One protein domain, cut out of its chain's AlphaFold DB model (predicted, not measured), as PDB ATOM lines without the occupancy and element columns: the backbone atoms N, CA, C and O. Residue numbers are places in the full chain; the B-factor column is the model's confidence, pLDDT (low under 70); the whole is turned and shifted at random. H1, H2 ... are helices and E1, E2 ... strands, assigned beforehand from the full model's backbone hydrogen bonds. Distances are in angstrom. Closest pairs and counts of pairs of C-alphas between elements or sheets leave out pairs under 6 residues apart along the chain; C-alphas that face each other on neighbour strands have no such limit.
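This is residues 2 to 35 and 44 to 79 of the 387 residues of an uncharacterized protein of Moniliophthora roreri (UniProt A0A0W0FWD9). This is a loose model with little regular structure: two short parallel strands, E1 and E2, side by side, one helix, H1, that turns back after E1, and a lobe of loops, residues 59 to 79, beyond the end of E2. The printed part has 70 residues, of which the named elements, in the order E1, H1, E2, hold only 19; the class is mixed. The radius of gyration of the C-alphas is 14.4 A, and the flat outline spans 39 by 34 by 15 A.

E1, residues 13 to 16, begins at C-alpha 13 (246.606, 209.621, 332.185). H1, residues 19 to 29, is 15.3 A long. E2, residues 55 to 58, ends at C-alpha 58 (240.664, 203.094, 325.546).

E1 and E2 are parallel at 18 degrees, with N 16 and O 57 2.8 A apart, within hydrogen-bond range. The closest C-alphas of E1 and H1, Ile 16 and Gln 22, are 6.2 A apart; those of H1 and E2, Gln 22 and Val 58, 7.2 A. In H1 every O i to N i+4 pair is within hydrogen-bond range.

The C-alphas farthest apart, Lys 35 and Lys 76, are 43.3 A apart. Residues 36 to 43 are cut out, with 16.4 A between C-alphas 35 and 44. Residues 33 to 35 and 44 to 46 have pLDDT under 70.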
ATOM      1  N   ILE A   2     253.675 203.574 337.274       91.56
ATOM      2  CA  ILE A   2     252.653 204.570 337.679       91.56
ATOM      3  C   ILE A   2     252.347 204.568 339.188       91.56
ATOM      4  O   ILE A   2     252.158 205.628 339.773       91.56
ATOM      5  N   SER A   3     252.322 203.398 339.830       89.25
ATOM      6  CA  SER A   3     252.046 203.292 341.271       89.25
ATOM      7  C   SER A   3     253.241 203.641 342.172       89.25
ATOM      8  O   SER A   3     253.089 203.650 343.390       89.25
ATOM      9  N   ASN A   4     254.415 203.938 341.605       87.62
ATOM     10  CA  ASN A   4     255.645 204.183 342.358       87.62
ATOM     11  C   ASN A   4     256.065 205.655 342.264       87.62
ATOM     12  O   ASN A   4     255.798 206.330 341.268       87.62
ATOM     13  N   HIS A   5     256.760 206.137 343.294       86.69
ATOM     14  CA  HIS A   5     257.404 207.448 343.275       86.69
ATOM     15  C   HIS A   5     258.479 207.510 342.167       86.69
ATOM     16  O   HIS A   5     259.171 206.509 341.957       86.69
ATOM     17  N   PRO A   6     258.638 208.640 341.447       88.19
ATOM     18  CA  PRO A   6     257.892 209.903 341.581       88.19
ATOM     19  C   PRO A   6     256.564 209.951 340.805       88.19
ATOM     20  O   PRO A   6     255.733 210.826 341.047       88.19
ATOM     21  N   TYR A   7     256.330 209.005 339.894       90.12
ATOM     22  CA  TYR A   7     255.216 209.034 338.937       90.12
ATOM     23  C   TYR A   7     253.828 208.978 339.583       90.12
ATOM     24  O   TYR A   7     252.860 209.505 339.031       90.12
ATOM     25  N   ASN A   8     253.718 208.391 340.773       88.06
ATOM     26  CA  ASN A   8     252.472 208.354 341.536       88.06
ATOM     27  C   ASN A   8     252.000 209.740 342.015       88.06
ATOM     28  O   ASN A   8     250.833 209.879 342.383       88.06
ATOM     29  N   THR A   9     252.846 210.773 341.966       87.69
ATOM     30  CA  THR A   9     252.467 212.166 342.264       87.69
ATOM     31  C   THR A   9     252.078 212.959 341.016       87.69
ATOM     32  O   THR A   9     251.346 213.941 341.116       87.69
ATOM     33  N   TRP A  10     252.496 212.512 339.829       90.81
ATOM     34  CA  TRP A  10     252.268 213.230 338.577       90.81
ATOM     35  C   TRP A  10     250.838 213.013 338.061       90.81
ATOM     36  O   TRP A  10     250.343 211.882 338.115       90.81
ATOM     37  N   PRO A  11     250.165 214.043 337.516       89.81
ATOM     38  CA  PRO A  11     248.803 213.947 336.979       89.81
ATOM     39  C   PRO A  11     248.785 213.230 335.614       89.81
ATOM     40  O   PRO A  11     248.430 213.800 334.590       89.81
ATOM     41  N   LEU A  12     249.237 211.976 335.591       92.69
ATOM     42  CA  LEU A  12     249.318 211.150 334.393       92.69
ATOM     43  C   LEU A  12     247.972 210.504 334.065       92.69
ATOM     44  O   LEU A  12     247.232 210.092 334.964       92.69
ATOM     45  N   HIS A  13     247.737 210.334 332.767       92.25
ATOM     46  CA  HIS A  13     246.606 209.621 332.185       92.25
ATOM     47  C   HIS A  13     247.137 208.581 331.196       92.25
ATOM     48  O   HIS A  13     248.101 208.847 330.479       92.25
ATOM     49  N   LEU A  14     246.523 207.398 331.151       94.62
ATOM     50  CA  LEU A  14     246.870 206.356 330.185       94.62
ATOM     51  C   LEU A  14     245.804 206.285 329.094       94.62
ATOM     52  O   LEU A  14     244.620 206.108 329.381       94.62
ATOM     53  N   LYS A  15     246.242 206.384 327.840       94.62
ATOM     54  CA  LYS A  15     245.413 206.142 326.658       94.62
ATOM     55  C   LYS A  15     245.890 204.874 325.961       94.62
ATOM     56  O   LYS A  15     247.080 204.732 325.689       94.62
ATOM     57  N   ILE A  16     244.975 203.945 325.710       94.88
ATOM     58  CA  ILE A  16     245.261 202.654 325.083       94.88
ATOM     59  C   ILE A  16     244.605 202.621 323.706       94.88
ATOM     60  O   ILE A  16     243.386 202.698 323.607       94.88
ATOM     61  N   PHE A  17     245.409 202.456 322.656       94.50
ATOM     62  CA  PHE A  17     244.934 202.528 321.268       94.50
ATOM     63  C   PHE A  17     244.745 201.164 320.592       94.50
ATOM     64  O   PHE A  17     244.307 201.096 319.449       94.50
ATOM     65  N   THR A  18     245.090 200.060 321.262       93.44
ATOM     66  CA  THR A  18     244.996 198.713 320.681       93.44
ATOM     67  C   THR A  18     244.349 197.720 321.640       93.44
ATOM     68  O   THR A  18     244.604 197.731 322.847       93.44
ATOM     69  N   LEU A  19     243.553 196.798 321.087       93.69
ATOM     70  CA  LEU A  19     242.901 195.724 321.850       93.69
ATOM     71  C   LEU A  19     243.911 194.812 322.558       93.69
ATOM     72  O   LEU A  19     243.671 194.356 323.675       93.69
ATOM     73  N   GLY A  20     245.058 194.556 321.921       94.69
ATOM     74  CA  GLY A  20     246.129 193.755 322.512       94.69
ATOM     75  C   GLY A  20     246.683 194.391 323.787       94.69
ATOM     76  O   GLY A  20     246.790 193.717 324.810       94.69
ATOM     77  N   ALA A  21     246.967 195.696 323.751       95.06
ATOM     78  CA  ALA A  21     247.456 196.429 324.914       95.06
ATOM     79  C   ALA A  21     246.396 196.537 326.019       95.06
ATOM     80  O   ALA A  21     246.734 196.372 327.188       95.06
ATOM     81  N   GLN A  22     245.121 196.741 325.663       94.44
ATOM     82  CA  GLN A  22     244.020 196.764 326.631       94.44
ATOM     83  C   GLN A  22     243.930 195.439 327.389       94.44
ATOM     84  O   GLN A  22     243.912 195.431 328.616       94.44
ATOM     85  N   LYS A  23     243.936 194.318 326.664       94.19
ATOM     86  CA  LYS A  23     243.864 192.985 327.268       94.19
ATOM     87  C   LYS A  23     245.030 192.729 328.225       94.19
ATOM     88  O   LYS A  23     244.816 192.237 329.327       94.19
ATOM     89  N   ILE A  24     246.253 193.086 327.820       92.94
ATOM     90  CA  ILE A  24     247.443 192.953 328.676       92.94
ATOM     91  C   ILE A  24     247.310 193.838 329.920       92.94
ATOM     92  O   ILE A  24     247.630 193.395 331.020       92.94
ATOM     93  N   TRP A  25     246.824 195.071 329.764       92.69
ATOM     94  CA  TRP A  25     246.606 195.989 330.879       92.69
ATOM     95  C   TRP A  25     245.591 195.441 331.891       92.69
ATOM     96  O   TRP A  25     245.882 195.413 333.085       92.69
ATOM     97  N   GLU A  26     244.442 194.944 331.425       91.38
ATOM     98  CA  GLU A  26     243.417 194.312 332.266       91.38
ATOM     99  C   GLU A  26     243.967 193.081 333.001       91.38
ATOM    100  O   GLU A  26     243.784 192.960 334.210       91.38
ATOM    101  N   ASP A  27     244.714 192.212 332.310       88.50
ATOM    102  CA  ASP A  27     245.309 191.011 332.912       88.50
ATOM    103  C   ASP A  27     246.367 191.342 333.996       88.50
ATOM    104  O   ASP A  27     246.600 190.531 334.906       88.50
ATOM    105  N   VAL A  28     247.005 192.519 333.915       87.31
ATOM    106  CA  VAL A  28     247.988 193.022 334.895       87.31
ATOM    107  C   VAL A  28     247.316 193.731 336.076       87.31
ATOM    108  O   VAL A  28     247.710 193.490 337.218       87.31
ATOM    109  N   VAL A  29     246.337 194.607 335.826       87.75
ATOM    110  CA  VAL A  29     245.674 195.416 336.869       87.75
ATOM    111  C   VAL A  29     244.660 194.600 337.660       87.75
ATOM    112  O   VAL A  29     244.599 194.715 338.883       87.75
ATOM    113  N   GLU A  30     243.897 193.751 336.980       83.06
ATOM    114  CA  GLU A  30     242.934 192.842 337.585       83.06
ATOM    115  C   GLU A  30     243.441 191.413 337.409       83.06
ATOM    116  O   GLU A  30     242.954 190.682 336.540       83.06
ATOM    117  N   PRO A  31     244.433 190.967 338.209       71.31
ATOM    118  CA  PRO A  31     244.874 189.591 338.142       71.31
ATOM    119  C   PRO A  31     243.669 188.711 338.465       71.31
ATOM    120  O   PRO A  31     243.258 188.599 339.622       71.31
ATOM    121  N   ARG A  32     243.077 188.123 337.414       73.25
ATOM    122  CA  ARG A  32     241.916 187.244 337.523       73.25
ATOM    123  C   ARG A  32     242.212 186.268 338.648       73.25
ATOM    124  O   ARG A  32     243.199 185.535 338.582       73.25
ATOM    125  N   SER A  33     241.351 186.240 339.660       66.31
ATOM    126  CA  SER A  33     241.440 185.377 340.849       66.31
ATOM    127  C   SER A  33     241.282 183.877 340.527       66.31
ATOM    128  O   SER A  33     240.929 183.061 341.379       66.31
ATOM    129  N   GLY A  34     241.543 183.494 339.275       64.06
ATOM    130  CA  GLY A  34     241.464 182.152 338.750       64.06
ATOM    131  C   GLY A  34     242.446 181.228 339.455       64.06
ATOM    132  O   GLY A  34     243.665 181.389 339.380       64.06
ATOM    133  N   LYS A  35     241.871 180.219 340.110       59.53
ATOM    134  CA  LYS A  35     242.524 179.020 340.638       59.53
ATOM    135  C   LYS A  35     243.341 178.345 339.529       59.53
ATOM    136  O   LYS A  35     242.812 177.522 338.793       59.53
ATOM    137  N   PHE A  44     255.840 188.219 341.721       60.53
ATOM    138  CA  PHE A  44     255.186 189.465 341.327       60.53
ATOM    139  C   PHE A  44     254.276 189.927 342.469       60.53
ATOM    140  O   PHE A  44     253.121 189.514 342.584       60.53
ATOM    141  N   THR A  45     254.851 190.748 343.351       65.69
ATOM    142  CA  THR A  45     254.167 191.528 344.384       65.69
ATOM    143  C   THR A  45     252.832 192.028 343.847       65.69
ATOM    144  O   THR A  45     252.785 192.568 342.738       65.69
ATOM    145  N   ALA A  46     251.753 191.819 344.611       64.44
ATOM    146  CA  ALA A  46     250.420 192.278 344.237       64.44
ATOM    147  C   ALA A  46     250.502 193.729 343.725       64.44
ATOM    148  O   ALA A  46     251.159 194.546 344.380       64.44
ATOM    149  N   PRO A  47     249.916 194.045 342.555       73.31
ATOM    150  CA  PRO A  47     250.065 195.360 341.959       73.31
ATOM    151  C   PRO A  47     249.570 196.409 342.952       73.31
ATOM    152  O   PRO A  47     248.417 196.373 343.383       73.31
ATOM    153  N   SER A  48     250.461 197.322 343.349       80.62
ATOM    154  CA  SER A  48     250.086 198.454 344.192       80.62
ATOM    155  C   SER A  48     248.914 199.187 343.537       80.62
ATOM    156  O   SER A  48     248.970 199.428 342.321       80.62
ATOM    157  N   PRO A  49     247.870 199.547 344.306       87.88
ATOM    158  CA  PRO A  49     246.680 200.176 343.753       87.88
ATOM    159  C   PRO A  49     247.063 201.419 342.951       87.88
ATOM    160  O   PRO A  49     248.000 202.142 343.303       87.88
ATOM    161  N   LEU A  50     246.349 201.649 341.849       90.56
ATOM    162  CA  LEU A  50     246.591 202.819 341.016       90.56
ATOM    163  C   LEU A  50     246.353 204.100 341.838       90.56
ATOM    164  O   LEU A  50     245.432 204.138 342.662       90.56
ATOM    165  N   PRO A  51     247.159 205.156 341.629       90.69
ATOM    166  CA  PRO A  51     246.990 206.412 342.348       90.69
ATOM    167  C   PRO A  51     245.580 206.985 342.172       90.69
ATOM    168  O   PRO A  51     245.002 206.934 341.085       90.69
ATOM    169  N   ARG A  52     245.028 207.599 343.222       90.94
ATOM    170  CA  ARG A  52     243.692 208.210 343.157       90.94
ATOM    171  C   ARG A  52     243.617 209.252 342.036       90.94
ATOM    172  O   ARG A  52     244.484 210.120 341.911       90.94
ATOM    173  N   GLY A  53     242.559 209.167 341.232       91.19
ATOM    174  CA  GLY A  53     242.341 210.047 340.082       91.19
ATOM    175  C   GLY A  53     243.233 209.752 338.873       91.19
ATOM    176  O   GLY A  53     243.188 210.501 337.907       91.19
ATOM    177  N   PHE A  54     244.038 208.685 338.898       93.38
ATOM    178  CA  PHE A  54     244.618 208.138 337.676       93.38
ATOM    179  C   PHE A  54     243.493 207.592 336.791       93.38
ATOM    180  O   PHE A  54     242.680 206.791 337.259       93.38
ATOM    181  N   SER A  55     243.434 208.029 335.534       93.94
ATOM    182  CA  SER A  55     242.448 207.536 334.574       93.94
ATOM    183  C   SER A  55     243.112 206.745 333.454       93.94
ATOM    184  O   SER A  55     244.215 207.058 332.996       93.94
ATOM    185  N   VAL A  56     242.407 205.703 333.026       94.44
ATOM    186  CA  VAL A  56     242.738 204.892 331.859       94.44
ATOM    187  C   VAL A  56     241.582 205.030 330.886       94.44
ATOM    188  O   VAL A  56     240.427 204.873 331.277       94.44
ATOM    189  N   SER A  57     241.888 205.341 329.636       93.62
ATOM    190  CA  SER A  57     240.912 205.427 328.552       93.62
ATOM    191  C   SER A  57     241.370 204.563 327.388       93.62
ATOM    192  O   SER A  57     242.569 204.423 327.140       93.62
ATOM    193  N   VAL A  58     240.413 203.943 326.709       93.88
ATOM    194  CA  VAL A  58     240.664 203.094 325.546       93.88
ATOM    195  C   VAL A  58     240.105 203.813 324.322       93.88
ATOM    196  O   VAL A  58     238.911 204.091 324.261       93.88
ATOM    197  N   GLU A  59     240.974 204.124 323.366       94.12
ATOM    198  CA  GLU A  59     240.671 204.857 322.134       94.12
ATOM    199  C   GLU A  59     241.093 203.995 320.936       94.12
ATOM    200  O   GLU A  59     242.151 204.185 320.339       94.12
ATOM    201  N   LEU A  60     240.294 202.977 320.605       94.19
ATOM    202  CA  LEU A  60     240.642 202.021 319.545       94.19
ATOM    203  C   LEU A  60     240.656 202.635 318.141       94.19
ATOM    204  O   LEU A  60     241.170 201.991 317.227       94.19
ATOM    205  N   GLU A  61     240.165 203.867 317.970       91.06
ATOM    206  CA  GLU A  61     240.217 204.604 316.698       91.06
ATOM    207  C   GLU A  61     241.644 204.923 316.234       91.06
ATOM    208  O   GLU A  61     241.850 205.339 315.096       91.06
ATOM    209  N   GLY A  62     242.636 204.712 317.102       88.88
ATOM    210  CA  GLY A  62     244.016 205.098 316.852       88.88
ATOM    211  C   GLY A  62     244.252 206.577 317.143       88.88
ATOM    212  O   GLY A  62     243.364 207.315 317.567       88.88
ATOM    213  N   VAL A  63     245.485 207.030 316.947       88.38
ATOM    214  CA  VAL A  63     245.860 208.432 317.196       88.38
ATOM    215  C   VAL A  63     245.197 209.366 316.179       88.38
ATOM    216  O   VAL A  63     244.738 210.452 316.531       88.38
ATOM    217  N   ASP A  64     245.077 208.916 314.936       87.56
ATOM    218  CA  ASP A  64     244.517 209.662 313.811       87.56
ATOM    219  C   ASP A  64     242.983 209.614 313.722       87.56
ATOM    220  O   ASP A  64     242.401 210.424 313.006       87.56
ATOM    221  N   GLY A  65     242.333 208.705 314.456       87.44
ATOM    222  CA  GLY A  65     240.883 208.506 314.403       87.44
ATOM    223  C   GLY A  65     240.415 207.628 313.234       87.44
ATOM    224  O   GLY A  65     239.215 207.543 312.982       87.44
ATOM    225  N   LYS A  66     241.330 206.990 312.485       87.12
ATOM    226  CA  LYS A  66     241.019 206.329 311.201       87.12
ATOM    227  C   LYS A  66     241.117 204.806 311.225       87.12
ATOM    228  O   LYS A  66     240.998 204.181 310.173       87.12
ATOM    229  N   SER A  67     241.297 204.171 312.385       85.69
ATOM    230  CA  SER A  67     241.433 202.705 312.447       85.69
ATOM    231  C   SER A  67     240.167 201.937 312.028       85.69
ATOM    232  O   SER A  67     240.235 200.733 311.778       85.69
ATOM    233  N   GLY A  68     239.004 202.602 311.998       85.50
ATOM    234  CA  GLY A  68     237.701 201.985 311.722       85.50
ATOM    235  C   GLY A  68     237.154 201.124 312.869       85.50
ATOM    236  O   GLY A  68     236.050 200.589 312.762       85.50
ATOM    237  N   LEU A  69     237.891 200.988 313.976       86.38
ATOM    238  CA  LEU A  69     237.421 200.303 315.175       86.38
ATOM    239  C   LEU A  69     236.650 201.281 316.054       86.38
ATOM    240  O   LEU A  69     237.172 202.324 316.428       86.38
ATOM    241  N   VAL A  70     235.428 200.920 316.433       79.12
ATOM    242  CA  VAL A  70     234.619 201.734 317.347       79.12
ATOM    243  C   VAL A  70     235.220 201.641 318.751       79.12
ATOM    244  O   VAL A  70     235.147 200.590 319.390       79.12
ATOM    245  N   GLY A  71     235.849 202.723 319.210       82.44
ATOM    246  CA  GLY A  71     236.395 202.873 320.556       82.44
ATOM    247  C   GLY A  71     235.606 203.909 321.358       82.44
ATOM    248  O   GLY A  71     234.492 203.645 321.807       82.44
ATOM    249  N   SER A  72     236.203 205.087 321.537       80.88
ATOM    250  CA  SER A  72     235.609 206.255 322.196       80.88
ATOM    251  C   SER A  72     234.516 206.973 321.380       80.88
ATOM    252  O   SER A  72     233.800 207.814 321.918       80.88
ATOM    253  N   GLY A  73     234.375 206.641 320.097       83.88
ATOM    254  CA  GLY A  73     233.557 207.331 319.104       83.88
ATOM    255  C   GLY A  73     234.242 208.531 318.439       83.88
ATOM    256  O   GLY A  73     233.554 209.307 317.781       83.88
ATOM    257  N   ARG A  74     235.557 208.723 318.619       85.69
ATOM    258  CA  ARG A  74     236.299 209.858 318.047       85.69
ATOM    259  C   ARG A  74     236.623 209.627 316.566       85.69
ATOM    260  O   ARG A  74     237.239 208.636 316.212       85.69
ATOM    261  N   ASP A  75     236.280 210.591 315.720       86.31
ATOM    262  CA  ASP A  75     236.525 210.599 314.270       86.31
ATOM    263  C   ASP A  75     237.710 211.490 313.841       86.31
ATOM    264  O   ASP A  75     238.250 211.344 312.745       86.31
ATOM    265  N   LYS A  76     238.122 212.424 314.702       88.06
ATOM    266  CA  LYS A  76     239.217 213.384 314.469       88.06
ATOM    267  C   LYS A  76     240.501 212.956 315.166       88.06
ATOM    268  O   LYS A  76     240.386 212.208 316.122       88.06
ATOM    269  N   PRO A  77     241.696 213.457 314.798       90.44
ATOM    270  CA  PRO A  77     242.946 213.219 315.530       90.44
ATOM    271  C   PRO A  77     242.887 213.593 317.020       90.44
ATOM    272  O   PRO A  77     241.973 214.291 317.462       90.44
ATOM    273  N   ILE A  78     243.854 213.111 317.812       89.12
ATOM    274  CA  ILE A  78     243.937 213.457 319.239       89.12
ATOM    275  C   ILE A  78     244.044 214.976 319.374       89.12
ATOM    276  O   ILE A  78     244.940 215.593 318.802       89.12
ATOM    277  N   ASP A  79     243.153 215.561 320.175       88.44
ATOM    278  CA  ASP A  79     243.252 216.967 320.553       88.44
ATOM    279  C   ASP A  79     244.453 217.158 321.489       88.44
ATOM    280  O   ASP A  79     244.410 216.797 322.664       88.44
TER     281      ASP A  79